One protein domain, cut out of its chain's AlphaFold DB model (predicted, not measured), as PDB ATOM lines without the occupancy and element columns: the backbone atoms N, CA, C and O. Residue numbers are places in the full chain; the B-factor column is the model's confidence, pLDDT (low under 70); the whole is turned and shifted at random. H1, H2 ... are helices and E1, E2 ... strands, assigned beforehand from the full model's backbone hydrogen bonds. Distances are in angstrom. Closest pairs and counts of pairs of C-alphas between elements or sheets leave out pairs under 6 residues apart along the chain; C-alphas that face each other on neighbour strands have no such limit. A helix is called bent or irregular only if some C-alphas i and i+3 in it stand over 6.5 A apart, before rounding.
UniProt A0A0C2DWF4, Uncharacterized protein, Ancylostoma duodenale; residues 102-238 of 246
ATOM      1  N   VAL A 102     -10.299  42.835 -37.426       89.31
ATOM      2  CA  VAL A 102     -10.327  42.313 -38.795       89.31
ATOM      3  C   VAL A 102     -11.436  41.286 -38.964       89.31
ATOM      4  O   VAL A 102     -11.640  40.416 -38.116       89.31
ATOM      5  N   VAL A 103     -12.151  41.364 -40.083       89.50
ATOM      6  CA  VAL A 103     -13.157  40.377 -40.486       89.50
ATOM      7  C   VAL A 103     -12.714  39.723 -41.787       89.50
ATOM      8  O   VAL A 103     -12.691  40.364 -42.836       89.50
ATOM      9  N   LEU A 104     -12.395  38.431 -41.713       90.06
ATOM     10  CA  LEU A 104     -12.042  37.603 -42.858       90.06
ATOM     11  C   LEU A 104     -13.302  37.007 -43.472       90.06
ATOM     12  O   LEU A 104     -13.993  36.186 -42.859       90.06
ATOM     13  N   LEU A 105     -13.581  37.420 -44.700       87.81
ATOM     14  CA  LEU A 105     -14.760  37.046 -45.457       87.81
ATOM     15  C   LEU A 105     -14.352  36.240 -46.692       87.81
ATOM     16  O   LEU A 105     -13.410  36.619 -47.380       87.81
ATOM     17  N   PRO A 106     -15.046  35.144 -47.022       87.31
ATOM     18  CA  PRO A 106     -14.797  34.465 -48.284       87.31
ATOM     19  C   PRO A 106     -15.325  35.283 -49.474       87.31
ATOM     20  O   PRO A 106     -16.351  35.957 -49.387       87.31
ATOM     21  N   ASP A 107     -14.685  35.168 -50.629       81.56
ATOM     22  CA  ASP A 107     -15.251  35.618 -51.911       81.56
ATOM     23  C   ASP A 107     -16.655  34.975 -52.118       81.56
ATOM     24  O   ASP A 107     -16.805  33.771 -51.849       81.56
ATOM     25  N   PRO A 108     -17.742  35.695 -52.495       74.12
ATOM     26  CA  PRO A 108     -17.848  37.026 -53.111       74.12
ATOM     27  C   PRO A 108     -18.366  38.150 -52.193       74.12
ATOM     28  O   PRO A 108     -19.072  39.053 -52.652       74.12
ATOM     29  N   PHE A 109     -18.110  38.099 -50.882       75.31
ATOM     30  CA  PHE A 109     -18.517  39.209 -50.013       75.31
ATOM     31  C   PHE A 109     -17.855  40.525 -50.450       75.31
ATOM     32  O   PHE A 109     -16.707  40.540 -50.871       75.31
ATOM     33  N   CYS A 110     -18.588  41.641 -50.375       61.78
ATOM     34  CA  CYS A 110     -18.097  42.939 -50.838       61.78
ATOM     35  C   CYS A 110     -17.311  43.680 -49.747       61.78
ATOM     36  O   CYS A 110     -17.734  43.757 -48.588       61.78
ATOM     37  N   ASN A 111     -16.179  44.268 -50.148       61.28
ATOM     38  CA  ASN A 111     -15.296  45.026 -49.268       61.28
ATOM     39  C   ASN A 111     -15.797  46.466 -49.105       61.28
ATOM     40  O   ASN A 111     -15.286  47.397 -49.716       61.28
ATOM     41  N   VAL A 112     -16.855  46.650 -48.317       57.19
ATOM     42  CA  VAL A 112     -17.261  47.988 -47.870       57.19
ATOM     43  C   VAL A 112     -16.673  48.195 -46.481       57.19
ATOM     44  O   VAL A 112     -17.171  47.620 -45.511       57.19
ATOM     45  N   ASN A 113     -15.586  48.962 -46.402       59.31
ATOM     46  CA  ASN A 113     -14.967  49.319 -45.130       59.31
ATOM     47  C   ASN A 113     -15.907  50.227 -44.337       59.31
ATOM     48  O   ASN A 113     -16.496  51.164 -44.874       59.31
ATOM     49  N   THR A 114     -16.051  49.927 -43.054       61.94
ATOM     50  CA  THR A 114     -16.750  50.772 -42.085       61.94
ATOM     51  C   THR A 114     -15.721  51.303 -41.105       61.94
ATOM     52  O   THR A 114     -14.776  50.583 -40.780       61.94
ATOM     53  N   GLU A 115     -15.902  52.533 -40.630       61.56
ATOM     54  CA  GLU A 115     -15.054  53.146 -39.606       61.56
ATOM     55  C   GLU A 115     -14.891  52.147 -38.439       61.56
ATOM     56  O   GLU A 115     -15.882  51.726 -37.842       61.56
ATOM     57  N   ASN A 116     -13.659  51.691 -38.176       66.56
ATOM     58  CA  ASN A 116     -13.246  50.725 -37.131       66.56
ATOM     59  C   ASN A 116     -13.263  49.214 -37.448       66.56
ATOM     60  O   ASN A 116     -12.882  48.427 -36.580       66.56
ATOM     61  N   VAL A 117     -13.652  48.771 -38.650       77.06
ATOM     62  CA  VAL A 117     -13.581  47.339 -39.014       77.06
ATOM     63  C   VAL A 117     -12.932  47.156 -40.377       77.06
ATOM     64  O   VAL A 117     -13.519  47.502 -41.405       77.06
ATOM     65  N   GLU A 118     -11.751  46.545 -40.381       84.00
ATOM     66  CA  GLU A 118     -11.049  46.174 -41.605       84.00
ATOM     67  C   GLU A 118     -11.611  44.844 -42.124       84.00
ATOM     68  O   GLU A 118     -11.588  43.813 -41.446       84.00
ATOM     69  N   ARG A 119     -12.182  44.873 -43.328       84.69
ATOM     70  CA  ARG A 119     -12.715  43.679 -43.985       84.69
ATOM     71  C   ARG A 119     -11.693  43.192 -45.001       84.69
ATOM     72  O   ARG A 119     -11.185  43.963 -45.814       84.69
ATOM     73  N   LEU A 120     -11.379  41.904 -44.933       87.69
ATOM     74  CA  LEU A 120     -10.404  41.263 -45.804       87.69
ATOM     75  C   LEU A 120     -11.064  40.067 -46.476       87.69
ATOM     76  O   LEU A 120     -11.694  39.235 -45.822       87.69
ATOM     77  N   ILE A 121     -10.939  40.008 -47.798       87.62
ATOM     78  CA  ILE A 121     -11.524  38.940 -48.602       87.62
ATOM     79  C   ILE A 121     -10.459  37.877 -48.848       87.62
ATOM     80  O   ILE A 121      -9.365  38.200 -49.304       87.62
ATOM     81  N   TYR A 122     -10.798  36.616 -48.592       90.12
ATOM     82  CA  TYR A 122      -9.968  35.473 -48.958       90.12
ATOM     83  C   TYR A 122     -10.664  34.625 -50.029       90.12
ATOM     84  O   TYR A 122     -11.879  34.406 -49.994       90.12
ATOM     85  N   ARG A 123      -9.892  34.123 -50.994       87.56
ATOM     86  CA  ARG A 123     -10.371  33.199 -52.039       87.56
ATOM     87  C   ARG A 123     -10.115  31.752 -51.650       87.56
ATOM     88  O   ARG A 123     -10.907  30.866 -51.970       87.56
ATOM     89  N   SER A 124      -9.026  31.522 -50.924       88.88
ATOM     90  CA  SER A 124      -8.622  30.210 -50.428       88.88
ATOM     91  C   SER A 124      -8.357  30.251 -48.929       88.88
ATOM     92  O   SER A 124      -7.822  31.222 -48.404       88.88
ATOM     93  N   ILE A 125      -8.670  29.158 -48.229       89.62
ATOM     94  CA  ILE A 125      -8.381  29.043 -46.792       89.62
ATOM     95  C   ILE A 125      -6.877  29.095 -46.481       89.62
ATOM     96  O   ILE A 125      -6.493  29.381 -45.353       89.62
ATOM     97  N   VAL A 126      -6.022  28.843 -47.476       89.25
ATOM     98  CA  VAL A 126      -4.559  28.917 -47.338       89.25
ATOM     99  C   VAL A 126      -4.077  30.367 -47.235       89.25
ATOM    100  O   VAL A 126      -3.089  30.633 -46.558       89.25
ATOM    101  N   GLU A 127      -4.791  31.315 -47.850       90.75
ATOM    102  CA  GLU A 127      -4.442  32.746 -47.838       90.75
ATOM    103  C   GLU A 127      -4.646  33.374 -46.454       90.75
ATOM    104  O   GLU A 127      -3.976  34.347 -46.111       90.75
ATOM    105  N   ILE A 128      -5.523  32.789 -45.630       91.31
ATOM    106  CA  ILE A 128      -5.836  33.273 -44.279       91.31
ATOM    107  C   ILE A 128      -4.568  33.412 -43.431       91.31
ATOM    108  O   ILE A 128      -4.438  34.379 -42.689       91.31
ATOM    109  N   GLY A 129      -3.619  32.479 -43.553       88.62
ATOM    110  CA  GLY A 129      -2.372  32.539 -42.789       88.62
ATOM    111  C   GLY A 129      -1.511  33.746 -43.145       88.62
ATOM    112  O   GLY A 129      -0.999  34.414 -42.251       88.62
ATOM    113  N   SER A 130      -1.410  34.071 -44.434       89.88
ATOM    114  CA  SER A 130      -0.699  35.266 -44.894       89.88
ATOM    115  C   SER A 130      -1.364  36.533 -44.373       89.88
ATOM    116  O   SER A 130      -0.677  37.415 -43.870       89.88
ATOM    117  N   VAL A 131      -2.697  36.588 -44.418       88.56
ATOM    118  CA  VAL A 131      -3.455  37.739 -43.924       88.56
ATOM    119  C   VAL A 131      -3.280  37.924 -42.415       88.56
ATOM    120  O   VAL A 131      -3.016  39.030 -41.950       88.56
ATOM    121  N   LEU A 132      -3.371  36.847 -41.634       88.75
ATOM    122  CA  LEU A 132      -3.155  36.906 -40.186       88.75
ATOM    123  C   LEU A 132      -1.717  37.298 -39.824       88.75
ATOM    124  O   LEU A 132      -1.517  37.951 -38.808       88.75
ATOM    125  N   GLY A 133      -0.731  36.927 -40.645       85.75
ATOM    126  CA  GLY A 133       0.671  37.280 -40.422       85.75
ATOM    127  C   GLY A 133       1.002  38.749 -40.695       85.75
ATOM    128  O   GLY A 133       1.915  39.285 -40.077       85.75
ATOM    129  N   THR A 134       0.273  39.410 -41.599       86.19
ATOM    130  CA  THR A 134       0.490  40.831 -41.930       86.19
ATOM    131  C   THR A 134      -0.328  41.788 -41.071       86.19
ATOM    132  O   THR A 134      -0.087  42.991 -41.101       86.19
ATOM    133  N   THR A 135      -1.325  41.278 -40.351       82.44
ATOM    134  CA  THR A 135      -2.271  42.110 -39.613       82.44
ATOM    135  C   THR A 135      -1.824  42.288 -38.161       82.44
ATOM    136  O   THR A 135      -1.561  41.321 -37.458       82.44
ATOM    137  N   ASP A 136      -1.843  43.524 -37.677       85.00
ATOM    138  CA  ASP A 136      -1.664  43.942 -36.279       85.00
ATOM    139  C   ASP A 136      -2.981  43.925 -35.467       85.00
ATOM    140  O   ASP A 136      -3.116  44.581 -34.435       85.00
ATOM    141  N   ALA A 137      -3.996  43.196 -35.939       85.12
ATOM    142  CA  ALA A 137      -5.321  43.199 -35.335       85.12
ATOM    143  C   ALA A 137      -5.329  42.436 -34.014       85.12
ATOM    144  O   ALA A 137      -4.870  41.303 -33.915       85.12
ATOM    145  N   GLN A 138      -5.977  43.024 -33.015       87.44
ATOM    146  CA  GLN A 138      -6.174  42.390 -31.712       87.44
ATOM    147  C   GLN A 138      -7.304  41.355 -31.756       87.44
ATOM    148  O   GLN A 138      -7.343  40.422 -30.954       87.44
ATOM    149  N   LYS A 139      -8.258  41.523 -32.682       89.19
ATOM    150  CA  LYS A 139      -9.407  40.628 -32.848       89.19
ATOM    151  C   LYS A 139      -9.585  40.262 -34.315       89.19
ATOM    152  O   LYS A 139      -9.593  41.135 -35.179       89.19
ATOM    153  N   CYS A 140      -9.809  38.982 -34.580       90.44
ATOM    154  CA  CYS A 140     -10.096  38.455 -35.905       90.44
ATOM    155  C   CYS A 140     -11.413  37.676 -35.898       90.44
ATOM    156  O   CYS A 140     -11.578  36.717 -35.145       90.44
ATOM    157  N   ILE A 141     -12.340  38.037 -36.781       90.06
ATOM    158  CA  ILE A 141     -13.558  37.271 -37.044       90.06
ATOM    159  C   ILE A 141     -13.360  36.507 -38.349       90.06
ATOM    160  O   ILE A 141     -13.324  37.104 -39.420       90.06
ATOM    161  N   LEU A 142     -13.247  35.184 -38.270       90.50
ATOM    162  CA  LEU A 142     -13.117  34.313 -39.431       90.50
ATOM    163  C   LEU A 142     -14.476  33.741 -39.822       90.50
ATOM    164  O   LEU A 142     -15.036  32.916 -39.100       90.50
ATOM    165  N   VAL A 143     -14.991  34.128 -40.985       87.94
ATOM    166  CA  VAL A 143     -16.187  33.512 -41.568       87.94
ATOM    167  C   VAL A 143     -15.776  32.307 -42.398       87.94
ATOM    168  O   VAL A 143     -14.894  32.423 -43.241       87.94
ATOM    169  N   GLY A 144     -16.405  31.151 -42.176       85.25
ATOM    170  CA  GLY A 144     -16.087  29.916 -42.894       85.25
ATOM    171  C   GLY A 144     -16.345  29.978 -44.412       85.25
ATOM    172  O   GLY A 144     -17.194  30.748 -44.864       85.25
ATOM    173  N   PRO A 145     -15.662  29.136 -45.212       83.81
ATOM    174  CA  PRO A 145     -15.644  29.245 -46.672       83.81
ATOM    175  C   PRO A 145     -17.005  28.982 -47.327       83.81
ATOM    176  O   PRO A 145     -17.735  28.056 -46.969       83.81
ATOM    177  N   THR A 146     -17.325  29.737 -48.378       77.50
ATOM    178  CA  THR A 146     -18.576  29.660 -49.166       77.50
ATOM    179  C   THR A 146     -18.469  28.774 -50.415       77.50
ATOM    180  O   THR A 146     -19.455  28.596 -51.126       77.50
ATOM    181  N   THR A 147     -17.320  28.159 -50.694       72.38
ATOM    182  CA  THR A 147     -17.070  27.375 -51.924       72.38
ATOM    183  C   THR A 147     -17.857  26.065 -51.972       72.38
ATOM    184  O   THR A 147     -17.909  25.347 -50.989       72.38
ATOM    185  N   ASN A 148     -18.449  25.666 -53.095       67.88
ATOM    186  CA  ASN A 148     -19.120  24.350 -53.154       67.88
ATOM    187  C   ASN A 148     -18.129  23.169 -53.137       67.88
ATOM    188  O   ASN A 148     -18.533  22.025 -52.965       67.88
ATOM    189  N   VAL A 149     -16.836  23.457 -53.299       77.69
ATOM    190  CA  VAL A 149     -15.744  22.488 -53.249       77.69
ATOM    191  C   VAL A 149     -15.152  22.463 -51.843       77.69
ATOM    192  O   VAL A 149     -14.779  23.513 -51.305       77.69
ATOM    193  N   THR A 150     -15.065  21.267 -51.261       78.56
ATOM    194  CA  THR A 150     -14.406  21.033 -49.972       78.56
ATOM    195  C   THR A 150     -12.894  21.186 -50.132       78.56
ATOM    196  O   THR A 150     -12.305  20.484 -50.957       78.56
ATOM    197  N   PRO A 151     -12.244  22.070 -49.355       84.38
ATOM    198  CA  PRO A 151     -10.795  22.192 -49.383       84.38
ATOM    199  C   PRO A 151     -10.107  20.877 -48.976       84.38
ATOM    200  O   PRO A 151     -10.602  20.180 -48.084       84.38
ATOM    201  N   PRO A 152      -8.959  20.538 -49.585       89.38
ATOM    202  CA  PRO A 152      -8.135  19.408 -49.176       89.38
ATOM    203  C   PRO A 152      -7.781  19.438 -47.682       89.38
ATOM    204  O   PRO A 152      -7.481  20.494 -47.129       89.38
ATOM    205  N   LYS A 153      -7.696  18.266 -47.035       88.88
ATOM    206  CA  LYS A 153      -7.314  18.146 -45.609       88.88
ATOM    207  C   LYS A 153      -6.009  18.871 -45.257       88.88
ATOM    208  O   LYS A 153      -5.914  19.487 -44.203       88.88
ATOM    209  N   LYS A 154      -5.024  18.851 -46.162       92.25
ATOM    210  CA  LYS A 154      -3.752  19.574 -45.987       92.25
ATOM    211  C   LYS A 154      -3.942  21.081 -45.771       92.25
ATOM    212  O   LYS A 154      -3.176  21.684 -45.027       92.25
ATOM    213  N   ASP A 155      -4.955  21.679 -46.393       92.12
ATOM    214  CA  ASP A 155      -5.197  23.118 -46.323       92.12
ATOM    215  C   ASP A 155      -5.906  23.481 -45.014       92.12
ATOM    216  O   ASP A 155      -5.588  24.499 -44.404       92.12
ATOM    217  N   TRP A 156      -6.769  22.594 -44.507       90.94
ATOM    218  CA  TRP A 156      -7.315  22.700 -43.151       90.94
ATOM    219  C   TRP A 156      -6.226  22.610 -42.079       90.94
ATOM    220  O   TRP A 156      -6.248  23.394 -41.138       90.94
ATOM    221  N   CYS A 157      -5.234  21.727 -42.239       91.38
ATOM    222  CA  CYS A 157      -4.095  21.669 -41.317       91.38
ATOM    223  C   CYS A 157      -3.272  22.967 -41.326       91.38
ATOM    224  O   CYS A 157      -2.890  23.456 -40.266       91.38
ATOM    225  N   LYS A 158      -3.031  23.556 -42.506       93.38
ATOM    226  CA  LYS A 158      -2.344  24.856 -42.627       93.38
ATOM    227  C   LYS A 158      -3.123  25.984 -41.956       93.38
ATOM    228  O   LYS A 158      -2.520  26.838 -41.301       93.38
ATOM    229  N   LEU A 159      -4.449  25.976 -42.095       92.94
ATOM    230  CA  LEU A 159      -5.317  26.897 -41.373       92.94
ATOM    231  C   LEU A 159      -5.134  26.722 -39.862       92.94
ATOM    232  O   LEU A 159      -4.888  27.712 -39.183       92.94
ATOM    233  N   SER A 160      -5.160  25.490 -39.344       93.31
ATOM    234  CA  SER A 160      -4.948  25.226 -37.914       93.31
ATOM    235  C   SER A 160      -3.643  25.831 -37.395       93.31
ATOM    236  O   SER A 160      -3.654  26.525 -36.382       93.31
ATOM    237  N   SER A 161      -2.529  25.618 -38.107       94.00
ATOM    238  CA  SER A 161      -1.225  26.189 -37.745       94.00
ATOM    239  C   SER A 161      -1.224  27.718 -37.778       94.00
ATOM    240  O   SER A 161      -0.613  28.362 -36.930       94.00
ATOM    241  N   SER A 162      -1.935  28.313 -38.735       94.06
ATOM    242  CA  SER A 162      -2.050  29.771 -38.847       94.06
ATOM    243  C   SER A 162      -2.852  30.371 -37.691       94.06
ATOM    244  O   SER A 162      -2.468  31.397 -37.135       94.06
ATOM    245  N   LEU A 163      -3.951  29.715 -37.303       92.88
ATOM    246  CA  LEU A 163      -4.783  30.130 -36.174       92.88
ATOM    247  C   LEU A 163      -4.050  29.972 -34.836       92.88
ATOM    248  O   LEU A 163      -4.167  30.848 -33.986       92.88
ATOM    249  N   ASP A 164      -3.286  28.891 -34.661       93.19
ATOM    250  CA  ASP A 164      -2.423  28.689 -33.491       93.19
ATOM    251  C   ASP A 164      -1.402  29.829 -33.358       93.19
ATOM    252  O   ASP A 164      -1.360  30.506 -32.332       93.19
ATOM    253  N   ASN A 165      -0.656  30.123 -34.426       92.75
ATOM    254  CA  ASN A 165       0.325  31.210 -34.424       92.75
ATOM    255  C   ASN A 165      -0.309  32.572 -34.106       92.75
ATOM    256  O   ASN A 165       0.205  33.310 -33.268       92.75
ATOM    257  N   ALA A 166      -1.446  32.893 -34.727       91.56
ATOM    258  CA  ALA A 166      -2.156  34.139 -34.449       91.56
ATOM    259  C   ALA A 166      -2.645  34.212 -32.989       91.56
ATOM    260  O   ALA A 166      -2.486  35.242 -32.334       91.56
ATOM    261  N   ALA A 167      -3.169  33.114 -32.438       90.69
ATOM    262  CA  ALA A 167      -3.608  33.064 -31.045       90.69
ATOM    263  C   ALA A 167      -2.449  33.231 -30.050       90.69
ATOM    264  O   ALA A 167      -2.607  33.944 -29.052       90.69
ATOM    265  N   ARG A 168      -1.285  32.631 -30.341       88.88
ATOM    266  CA  ARG A 168      -0.046  32.799 -29.562       88.88
ATOM    267  C   ARG A 168       0.471  34.234 -29.588       88.88
ATOM    268  O   ARG A 168       0.980  34.702 -28.577       88.88
ATOM    269  N   ASN A 169       0.265  34.941 -30.699       90.00
ATOM    270  CA  ASN A 169       0.574  36.365 -30.833       90.00
ATOM    271  C   ASN A 169      -0.453  37.281 -30.135       90.00
ATOM    272  O   ASN A 169      -0.363  38.498 -30.249       90.00
ATOM    273  N   GLY A 170      -1.431  36.722 -29.413       87.00
ATOM    274  CA  GLY A 170      -2.415  37.488 -28.645       87.00
ATOM    275  C   GLY A 170      -3.673  37.884 -29.421       87.00
ATOM    276  O   GLY A 170      -4.522  38.581 -28.867       87.00
ATOM    277  N   VAL A 171      -3.843  37.423 -30.665       90.19
ATOM    278  CA  VAL A 171      -5.044  37.713 -31.461       90.19
ATOM    279  C   VAL A 171      -6.227  36.897 -30.943       90.19
ATOM    280  O   VAL A 171      -6.181  35.666 -30.899       90.19
ATOM    281  N   LEU A 172      -7.330  37.567 -30.605       90.06
ATOM    282  CA  LEU A 172      -8.598  36.916 -30.277       90.06
ATOM    283  C   LEU A 172      -9.329  36.521 -31.565       90.06
ATOM    284  O   LEU A 172      -9.857  37.364 -32.287       90.06
ATOM    285  N   ILE A 173      -9.404  35.226 -31.828       90.38
ATOM    286  CA  ILE A 173     -10.010  34.639 -33.015       90.38
ATOM    287  C   ILE A 173     -11.418  34.150 -32.687       90.38
ATOM    288  O   ILE A 173     -11.621  33.275 -31.845       90.38
ATOM    289  N   VAL A 174     -12.404  34.659 -33.420       88.75
ATOM    290  CA  VAL A 174     -13.793  34.199 -33.380       88.75
ATOM    291  C   VAL A 174     -14.144  33.576 -34.719       88.75
ATOM    292  O   VAL A 174     -14.053  34.215 -35.760       88.75
ATOM    293  N   THR A 175     -14.578  32.322 -34.699       87.31
ATOM    294  CA  THR A 175     -14.952  31.597 -35.918       87.31
ATOM    295  C   THR A 175     -16.459  31.613 -36.107       87.31
ATOM    296  O   THR A 175     -17.222  31.356 -35.179       87.31
ATOM    297  N   VAL A 176     -16.911  31.926 -37.314       84.94
ATOM    298  CA  VAL A 176     -18.323  31.980 -37.688       84.94
ATOM    299  C   VAL A 176     -18.582  30.907 -38.725       84.94
ATOM    300  O   VAL A 176     -17.775  30.671 -39.624       84.94
ATOM    301  N   ALA A 177     -19.719  30.231 -38.586       76.81
ATOM    302  CA  ALA A 177     -20.061  29.134 -39.465       76.81
ATOM    303  C   ALA A 177     -20.162  29.559 -40.945       76.81
ATOM    304  O   ALA A 177     -20.485  30.715 -41.232       76.81
ATOM    305  N   PRO A 178     -19.927  28.628 -41.890       76.06
ATOM    306  CA  PRO A 178     -20.014  28.922 -43.314       76.06
ATOM    307  C   PRO A 178     -21.432  29.392 -43.691       76.06
ATOM    308  O   PRO A 178     -22.396  28.690 -43.379       76.06
ATOM    309  N   PRO A 179     -21.595  30.530 -44.390       68.19
ATOM    310  CA  PRO A 179     -22.915  31.132 -44.599       68.19
ATOM    311  C   PRO A 179     -23.724  30.525 -45.763       68.19
ATOM    312  O   PRO A 179     -24.856  30.941 -46.004       68.19
ATOM    313  N   ARG A 180     -23.186  29.553 -46.518       70.88
ATOM    314  CA  ARG A 180     -23.801  29.083 -47.777       70.88
ATOM    315  C   ARG A 180     -24.677  27.834 -47.622       70.88
ATOM    316  O   ARG A 180     -24.308  26.764 -48.084       70.88
ATOM    317  N   GLY A 181     -25.871  28.010 -47.064       70.31
ATOM    318  CA  GLY A 181     -26.932  26.996 -47.066       70.31
ATOM    319  C   GLY A 181     -26.649  25.755 -46.211       70.31
ATOM    320  O   GLY A 181     -25.511  25.444 -45.863       70.31
ATOM    321  N   ASP A 182     -27.713  25.028 -45.877       71.88
ATOM    322  CA  ASP A 182     -27.663  23.963 -44.872       71.88
ATOM    323  C   ASP A 182     -26.737  22.807 -45.300       71.88
ATOM    324  O   ASP A 182     -25.942  22.318 -44.502       71.88
ATOM    325  N   SER A 183     -26.756  22.417 -46.580       70.69
ATOM    326  CA  SER A 183     -25.913  21.326 -47.099       70.69
ATOM    327  C   SER A 183     -24.411  21.633 -47.000       70.69
ATOM    328  O   SER A 183     -23.658  20.842 -46.427       70.69
ATOM    329  N   ALA A 184     -23.965  22.806 -47.471       69.69
ATOM    330  CA  ALA A 184     -22.551  23.170 -47.382       69.69
ATOM    331  C   ALA A 184     -22.132  23.470 -45.933       69.69
ATOM    332  O   ALA A 184     -20.981  23.231 -45.566       69.69
ATOM    333  N   TYR A 185     -23.060  23.948 -45.099       74.56
ATOM    334  CA  TYR A 185     -22.853  24.086 -43.661       74.56
ATOM    335  C   TYR A 185     -22.551  22.730 -43.010       74.56
ATOM    336  O   TYR A 185     -21.529  22.598 -42.338       74.56
ATOM    337  N   PHE A 186     -23.376  21.702 -43.243       76.94
ATOM    338  CA  PHE A 186     -23.170  20.380 -42.640       76.94
ATOM    339  C   PHE A 186     -21.890  19.692 -43.117       76.94
ATOM    340  O   PHE A 186     -21.261  18.995 -42.327       76.94
ATOM    341  N   GLN A 187     -21.480  19.910 -44.368       78.31
ATOM    342  CA  GLN A 187     -20.256  19.316 -44.911       78.31
ATOM    343  C   GLN A 187     -18.981  19.991 -44.397       78.31
ATOM    344  O   GLN A 187     -18.017  19.316 -44.056       78.31
ATOM    345  N   LYS A 188     -18.959  21.325 -44.329       79.19
ATOM    346  CA  LYS A 188     -17.733  22.075 -44.006       79.19
ATOM    347  C   LYS A 188     -17.542  22.322 -42.524       79.19
ATOM    348  O   LYS A 188     -16.419  22.542 -42.078       79.19
ATOM    349  N   ARG A 189     -18.631  22.327 -41.754       81.62
ATOM    350  CA  ARG A 189     -18.566  22.566 -40.316       81.62
ATOM    351  C   ARG A 189     -17.676  21.548 -39.596       81.62
ATOM    352  O   ARG A 189     -16.881  22.022 -38.799       81.62
ATOM    353  N   PRO A 190     -17.758  20.221 -39.830       83.81
ATOM    354  CA  PRO A 190     -16.883  19.253 -39.167       83.81
ATOM    355  C   PRO A 190     -15.399  19.514 -39.432       83.81
ATOM    356  O   PRO A 190     -14.618  19.515 -38.491       83.81
ATOM    357  N   GLU A 191     -15.031  19.811 -40.680       86.75
ATOM    358  CA  GLU A 191     -13.641  20.097 -41.065       86.75
ATOM    359  C   GLU A 191     -13.137  21.395 -40.420       86.75
ATOM    360  O   GLU A 191     -12.081  21.420 -39.787       86.75
ATOM    361  N   MET A 192     -13.934  22.468 -40.484       85.62
ATOM    362  CA  MET A 192     -13.577  23.737 -39.853       85.62
ATOM    363  C   MET A 192     -13.476  23.592 -38.334       85.62
ATOM    364  O   MET A 192     -12.506  24.035 -37.728       85.62
ATOM    365  N   ASN A 193     -14.435  22.913 -37.717       86.81
ATOM    366  CA  ASN A 193     -14.425  22.611 -36.295       86.81
ATOM    367  C   ASN A 193     -13.181  21.802 -35.896       86.81
ATOM    368  O   ASN A 193     -12.498  22.193 -34.952       86.81
ATOM    369  N   GLY A 194     -12.847  20.755 -36.656       88.19
ATOM    370  CA  GLY A 194     -11.643  19.958 -36.445       88.19
ATOM    371  C   GLY A 194     -10.373  20.802 -36.540       88.19
ATOM    372  O   GLY A 194      -9.514  20.714 -35.667       88.19
ATOM    373  N   SER A 195     -10.278  21.696 -37.530       89.12
ATOM    374  CA  SER A 195      -9.127  22.601 -37.657       89.12
ATOM    375  C   SER A 195      -8.991  23.559 -36.466       89.12
ATOM    376  O   SER A 195      -7.901  23.751 -35.927       89.12
ATOM    377  N   ILE A 196     -10.111  24.096 -35.978       88.94
ATOM    378  CA  ILE A 196     -10.143  24.997 -34.823       88.94
ATOM    379  C   ILE A 196      -9.777  24.260 -33.535       88.94
ATOM    380  O   ILE A 196      -9.101  24.818 -32.677       88.94
ATOM    381  N   GLU A 197     -10.225  23.017 -33.381       88.94
ATOM    382  CA  GLU A 197      -9.899  22.188 -32.226       88.94
ATOM    383  C   GLU A 197      -8.410  21.840 -32.191       88.94
ATOM    384  O   GLU A 197      -7.771  22.001 -31.150       88.94
ATOM    385  N   ILE A 198      -7.831  21.478 -33.340       90.88
ATOM    386  CA  ILE A 198      -6.384  21.280 -33.486       90.88
ATOM    387  C   ILE A 198      -5.636  22.563 -33.109       90.88
ATOM    388  O   ILE A 198      -4.726  22.509 -32.284       90.88
ATOM    389  N   ALA A 199      -6.046  23.715 -33.649       91.69
ATOM    390  CA  ALA A 199      -5.426  25.003 -33.340       91.69
ATOM    391  C   ALA A 199      -5.522  25.347 -31.848       91.69
ATOM    392  O   ALA A 199      -4.536  25.733 -31.233       91.69
ATOM    393  N   ARG A 200      -6.695  25.161 -31.232       88.50
ATOM    394  CA  ARG A 200      -6.921  25.435 -29.807       88.50
ATOM    395  C   ARG A 200      -6.052  24.558 -28.910       88.50
ATOM    396  O   ARG A 200      -5.531  25.051 -27.911       88.50
ATOM    397  N   ASN A 201      -5.916  23.280 -29.251       88.00
ATOM    398  CA  ASN A 201      -5.092  22.340 -28.497       88.00
ATOM    399  C   ASN A 201      -3.597  22.649 -28.670       88.00
ATOM    400  O   ASN A 201      -2.849  22.587 -27.696       88.00
ATOM    401  N   ALA A 202      -3.175  23.050 -29.874       89.25
ATOM    402  CA  ALA A 202      -1.805  23.484 -30.154       89.25
ATOM    403  C   ALA A 202      -1.454  24.818 -29.470       89.25
ATOM    404  O   ALA A 202      -0.331  24.997 -28.999       89.25
ATOM    405  N   ALA A 203      -2.429  25.715 -29.328       84.50
ATOM    406  CA  ALA A 203      -2.275  27.027 -28.707       84.50
ATOM    407  C   ALA A 203      -2.307  26.996 -27.169       84.50
ATOM    408  O   ALA A 203      -2.451  28.056 -26.570       84.50
ATOM    409  N   ALA A 204      -2.201  25.817 -26.532       81.88
ATOM    410  CA  ALA A 204      -2.362  25.504 -25.101       81.88
ATOM    411  C   ALA A 204      -2.488  26.689 -24.102       81.88
ATOM    412  O   ALA A 204      -3.576  26.840 -23.532       81.88
ATOM    413  N   PRO A 205      -1.462  27.543 -23.870       78.19
ATOM    414  CA  PRO A 205      -1.560  28.664 -22.920       78.19
ATOM    415  C   PRO A 205      -2.568  29.753 -23.336       78.19
ATOM    416  O   PRO A 205      -3.134  30.446 -22.498       78.19
ATOM    417  N   THR A 206      -2.835  29.873 -24.632       86.31
ATOM    418  CA  THR A 206      -3.682  30.885 -25.282       86.31
ATOM    419  C   THR A 206      -4.977  30.311 -25.861       86.31
ATOM    420  O   THR A 206      -5.667  30.972 -26.629       86.31
ATOM    421  N   LYS A 207      -5.385  29.098 -25.460       82.00
ATOM    422  CA  LYS A 207      -6.615  28.438 -25.952       82.00
ATOM    423  C   LYS A 207      -7.890  29.287 -25.826       82.00
ATOM    424  O   LYS A 207      -8.829  29.113 -26.599       82.00
ATOM    425  N   GLN A 208      -7.923  30.195 -24.847       82.25
ATOM    426  CA  GLN A 208      -9.023  31.135 -24.611       82.25
ATOM    427  C   GLN A 208      -9.160  32.197 -25.713       82.25
ATOM    428  O   GLN A 208     -10.250  32.727 -25.911       82.25
ATOM    429  N   ASN A 209      -8.089  32.435 -26.474       84.81
ATOM    430  CA  ASN A 209      -8.078  33.350 -27.607       84.81
ATOM    431  C   ASN A 209      -8.780  32.749 -28.833       84.81
ATOM    432  O   ASN A 209      -9.062  33.477 -29.772       84.81
ATOM    433  N   ILE A 210      -9.095  31.446 -28.850       85.38
ATOM    434  CA  ILE A 210      -9.767  30.795 -29.982       85.38
ATOM    435  C   ILE A 210     -11.191  30.388 -29.597       85.38
ATOM    436  O   ILE A 210     -11.441  29.342 -28.979       85.38
ATOM    437  N   VAL A 211     -12.159  31.186 -30.038       83.06
ATOM    438  CA  VAL A 211     -13.585  30.988 -29.774       83.06
ATOM    439  C   VAL A 211     -14.277  30.375 -30.991       83.06
ATOM    440  O   VAL A 211     -14.228  30.885 -32.112       83.06
ATOM    441  N   SER A 212     -14.982  29.268 -30.748       77.00
ATOM    442  CA  SER A 212     -15.883  28.661 -31.726       77.00
ATOM    443  C   SER A 212     -17.275  28.526 -31.120       77.00
ATOM    444  O   SER A 212     -17.457  27.712 -30.209       77.00
ATOM    445  N   PRO A 213     -18.270  29.286 -31.610       59.44
ATOM    446  CA  PRO A 213     -19.659  29.139 -31.200       59.44
ATOM    447  C   PRO A 213     -20.165  27.720 -31.473       59.44
ATOM    448  O   PRO A 213     -20.932  27.179 -30.691       59.44
ATOM    449  N   SER A 214     -19.685  27.073 -32.537       53.53
ATOM    450  CA  SER A 214     -20.179  25.793 -33.052       53.53
ATOM    451  C   SER A 214     -20.201  24.638 -32.046       53.53
ATOM    452  O   SER A 214     -20.997  23.723 -32.233       53.53
ATOM    453  N   TYR A 215     -19.344  24.637 -31.025       44.19
ATOM    454  CA  TYR A 215     -19.202  23.511 -30.092       44.19
ATOM    455  C   TYR A 215     -20.072  23.620 -28.834       44.19
ATOM    456  O   TYR A 215     -20.223  22.631 -28.124       44.19
ATOM    457  N   ARG A 216     -20.647  24.794 -28.539       36.97
ATOM    458  CA  ARG A 216     -21.297  25.040 -27.239       36.97
ATOM    459  C   ARG A 216     -22.815  24.846 -27.229       36.97
ATOM    460  O   ARG A 216     -23.401  24.793 -26.157       36.97
ATOM    461  N   TRP A 217     -23.443  24.728 -28.395       40.31
ATOM    462  CA  TRP A 217     -24.905  24.731 -28.530       40.31
ATOM    463  C   TRP A 217     -25.444  23.338 -28.852       40.31
ATOM    464  O   TRP A 217     -24.877  22.638 -29.694       40.31
ATOM    465  N   SER A 218     -26.559  22.931 -28.240       34.94
ATOM    466  CA  SER A 218     -27.212  21.649 -28.554       34.94
ATOM    467  C   SER A 218     -27.802  21.646 -29.978       34.94
ATOM    468  O   SER A 218     -28.055  22.707 -30.552       34.94
ATOM    469  N   ARG A 219     -28.078  20.469 -30.577       42.91
ATOM    470  CA  ARG A 219     -28.671  20.356 -31.938       42.91
ATOM    471  C   ARG A 219     -29.909  21.245 -32.149       42.91
ATOM    472  O   ARG A 219     -30.114  21.718 -33.260       42.91
ATOM    473  N   ARG A 220     -30.725  21.489 -31.113       36.81
ATOM    474  CA  ARG A 220     -31.925  22.346 -31.204       36.81
ATOM    475  C   ARG A 220     -31.588  23.840 -31.215       36.81
ATOM    476  O   ARG A 220     -32.226  24.599 -31.935       36.81
ATOM    477  N   GLU A 221     -30.558  24.252 -30.485       38.50
ATOM    478  CA  GLU A 221     -30.097  25.647 -30.425       38.50
ATOM    479  C   GLU A 221     -29.326  26.054 -31.691       38.50
ATOM    480  O   GLU A 221     -29.362  27.214 -32.093       38.50
ATOM    481  N   GLN A 222     -28.710  25.089 -32.381       44.34
ATOM    482  CA  GLN A 222     -28.004  25.295 -33.655       44.34
ATOM    483  C   GLN A 222     -28.938  25.703 -34.817       44.34
ATOM    484  O   GLN A 222     -28.533  26.459 -35.697       44.34
ATOM    485  N   HIS A 223     -30.199  25.249 -34.824       40.25
ATOM    486  CA  HIS A 223     -31.195  25.679 -35.821       40.25
ATOM    487  C   HIS A 223     -31.738  27.090 -35.546       40.25
ATOM    488  O   HIS A 223     -32.088  27.814 -36.480       40.25
ATOM    489  N   LEU A 224     -31.802  27.485 -34.270       37.44
ATOM    490  CA  LEU A 224     -32.216  28.822 -33.848       37.44
ATOM    491  C   LEU A 224     -31.134  29.853 -34.167       37.44
ATOM    492  O   LEU A 224     -31.451  30.874 -34.761       37.44
ATOM    493  N   THR A 225     -29.859  29.559 -33.895       44.34
ATOM    494  CA  THR A 225     -28.752  30.454 -34.261       44.34
ATOM    495  C   THR A 225     -28.596  30.608 -35.765       44.34
ATOM    496  O   THR A 225     -28.347  31.718 -36.201       44.34
ATOM    497  N   TRP A 226     -28.840  29.585 -36.590       41.47
ATOM    498  CA  TRP A 226     -28.918  29.800 -38.042       41.47
ATOM    499  C   TRP A 226     -29.981  30.841 -38.408       41.47
ATOM    500  O   TRP A 226     -29.689  31.743 -39.184       41.47
ATOM    501  N   ARG A 227     -31.182  30.788 -37.816       35.69
ATOM    502  CA  ARG A 227     -32.227  31.798 -38.063       35.69
ATOM    503  C   ARG A 227     -31.825  33.176 -37.543       35.69
ATOM    504  O   ARG A 227     -31.952  34.137 -38.289       35.69
ATOM    505  N   THR A 228     -31.274  33.275 -36.336       39.12
ATOM    506  CA  THR A 228     -30.874  34.558 -35.740       39.12
ATOM    507  C   THR A 228     -29.646  35.156 -36.427       39.12
ATOM    508  O   THR A 228     -29.619  36.345 -36.704       39.12
ATOM    509  N   THR A 229     -28.639  34.355 -36.771       41.19
ATOM    510  CA  THR A 229     -27.463  34.784 -37.539       41.19
ATOM    511  C   THR A 229     -27.861  35.148 -38.965       41.19
ATOM    512  O   THR A 229     -27.375  36.148 -39.469       41.19
ATOM    513  N   LYS A 230     -28.799  34.429 -39.594       38.44
ATOM    514  CA  LYS A 230     -29.370  34.804 -40.895       38.44
ATOM    515  C   LYS A 230     -30.181  36.101 -40.808       38.44
ATOM    516  O   LYS A 230     -30.046  36.934 -41.692       38.44
ATOM    517  N   GLU A 231     -30.950  36.331 -39.743       33.56
ATOM    518  CA  GLU A 231     -31.668  37.597 -39.513       33.56
ATOM    519  C   GLU A 231     -30.733  38.770 -39.208       33.56
ATOM    520  O   GLU A 231     -30.939  39.858 -39.742       33.56
ATOM    521  N   ILE A 232     -29.685  38.561 -38.406       38.38
ATOM    522  CA  ILE A 232     -28.646  39.561 -38.137       38.38
ATOM    523  C   ILE A 232     -27.865  39.852 -39.423       38.38
ATOM    524  O   ILE A 232     -27.642  41.010 -39.742       38.38
ATOM    525  N   TRP A 233     -27.525  38.846 -40.232       39.84
ATOM    526  CA  TRP A 233     -26.870  39.052 -41.529       39.84
ATOM    527  C   TRP A 233     -27.773  39.779 -42.535       39.84
ATOM    528  O   TRP A 233     -27.321  40.707 -43.198       39.84
ATOM    529  N   VAL A 234     -29.057  39.423 -42.631       37.81
ATOM    530  CA  VAL A 234     -30.018  40.114 -43.510       37.81
ATOM    531  C   VAL A 234     -30.254  41.553 -43.039       37.81
ATOM    532  O   VAL A 234     -30.310  42.463 -43.861       37.81
ATOM    533  N   ARG A 235     -30.337  41.806 -41.731       33.56
ATOM    534  CA  ARG A 235     -30.516  43.168 -41.209       33.56
ATOM    535  C   ARG A 235     -29.252  44.017 -41.337       33.56
ATOM    536  O   ARG A 235     -29.357  45.151 -41.780       33.56
ATOM    537  N   THR A 236     -28.076  43.474 -41.042       35.50
ATOM    538  CA  THR A 236     -26.819  44.239 -41.020       35.50
ATOM    539  C   THR A 236     -26.190  44.415 -42.409       35.50
ATOM    540  O   THR A 236     -25.482  45.394 -42.619       35.50
ATOM    541  N   LEU A 237     -26.454  43.531 -43.383       38.56
ATOM    542  CA  LEU A 237     -25.868  43.637 -44.736       38.56
ATOM    543  C   LEU A 237     -26.862  43.978 -45.852       38.56
ATOM    544  O   LEU A 237     -26.438  44.514 -46.872       38.56
ATOM    545  N   PHE A 238     -28.169  43.729 -45.686       34.00
ATOM    546  CA  PHE A 238     -29.175  44.039 -46.719       34.00
ATOM    547  C   PHE A 238     -30.053  45.268 -46.423       34.00
ATOM    548  O   PHE A 238     -30.797  45.693 -47.308       34.00
TER     549      PHE A 238
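Overview. This is residues 102 to 238 of the 246 residues of an uncharacterized protein of Ancylostoma duodenale (UniProt A0A0C2DWF4). A twisted sheet of four strands side by side has H1 over one face, on its E2 and E1 side, with H2 packed next to H1. The long kinked helix H3 packs steeply on H2 and passes near E4, short H4 sits by the start of E4, and H5 lies across a gap on the side of the sheet away from H1. The printed part has 137 residues with five named helices and four named strands, in the order E1 E2 H1 E3 H2 E4 H3 H4 H5. The sheet runs E2 E1 E3 E4, all parallel, and the class is mixed, helices and strands. The whole is compact, with a radius of gyration of the C-alphas of 14.3 A, and spans 35 by 34 by 27 A.

Arrangement. E2, residues 117 to 122, is an edge strand beside E1, residues 102 to 106, with N 105 and O 120 2.8 A apart. E1 neighbours E3, residues 139 to 143, with N 104 and O 141 at 2.8 A. E3 neighbours the edge strand E4, residues 172 to 176, with N 174 and O 140 at 2.8 A. The sheet is twisted, its C-alphas up to 4.3 A off the best plane. H1, residues 127 to 134, is on the sheet at a height of 9.3 A, over E1 and only just over E2, with 3 C-alphas there. E2, H1 and E3 form a split strand-helix-strand unit, with E1 between the two strands, and its crossover is right-handed. H2, residues 153 to 168, only grazes the sheet with residues 163 to 167; E3, H2 and E4 form a strand-helix-strand unit, two parallel neighbour strands with a helix between them along the chain, and its crossover is right-handed. H2 is the hub, touching three helices. It touches H1 at a shallow tilt of 19 degrees, the same way, the C-alphas of Gly 129 and Ser 162 being closest at 4.8 A. It touches H3, residues 181 to 202, at a steep tilt of 52 degrees, with C-alphas 160 and 199 closest at 4.6 A. With residues 167 to 168 alone it touches H4, residues 204 to 209, about perpendicular at 87 degrees, C-alphas 167 and 209 being closest at 5.6 A. H5, residues 219 to 238, touches no helix and is not on the sheet. Every O i to N i+4 pair is within hydrogen-bond range in H1 and H2, against 16 of 18 in H3, 14 of 16 in H5 and 0 of 2 in H4, where 2 of 3 O i to N i+3 pairs are.

Along the chain. E1 begins at C-alpha 102, (-10.327, 42.313, -38.795), and H5, 27.9 A long, ends at C-alpha 238, (-29.175, 44.039, -46.719). H3 measures 30.5 A, with a kink of 40 degrees near residue 188; it is irregular, but only just, C-alphas 187 and 190 being 6.7 A apart. H4 is irregular, with C-alphas 205 and 208 8.0 A apart. H2 measures 22.9 A and E2 15.9 A.

Size, cuts and confidence. The two C-alphas farthest apart, of Pro 205 and Phe 238, are 39.6 A apart. The printed part has no cut, and no link is long. Mean pLDDT of the printed part is 75.5; residues under 70 include 110 to 116 and 213 to 238.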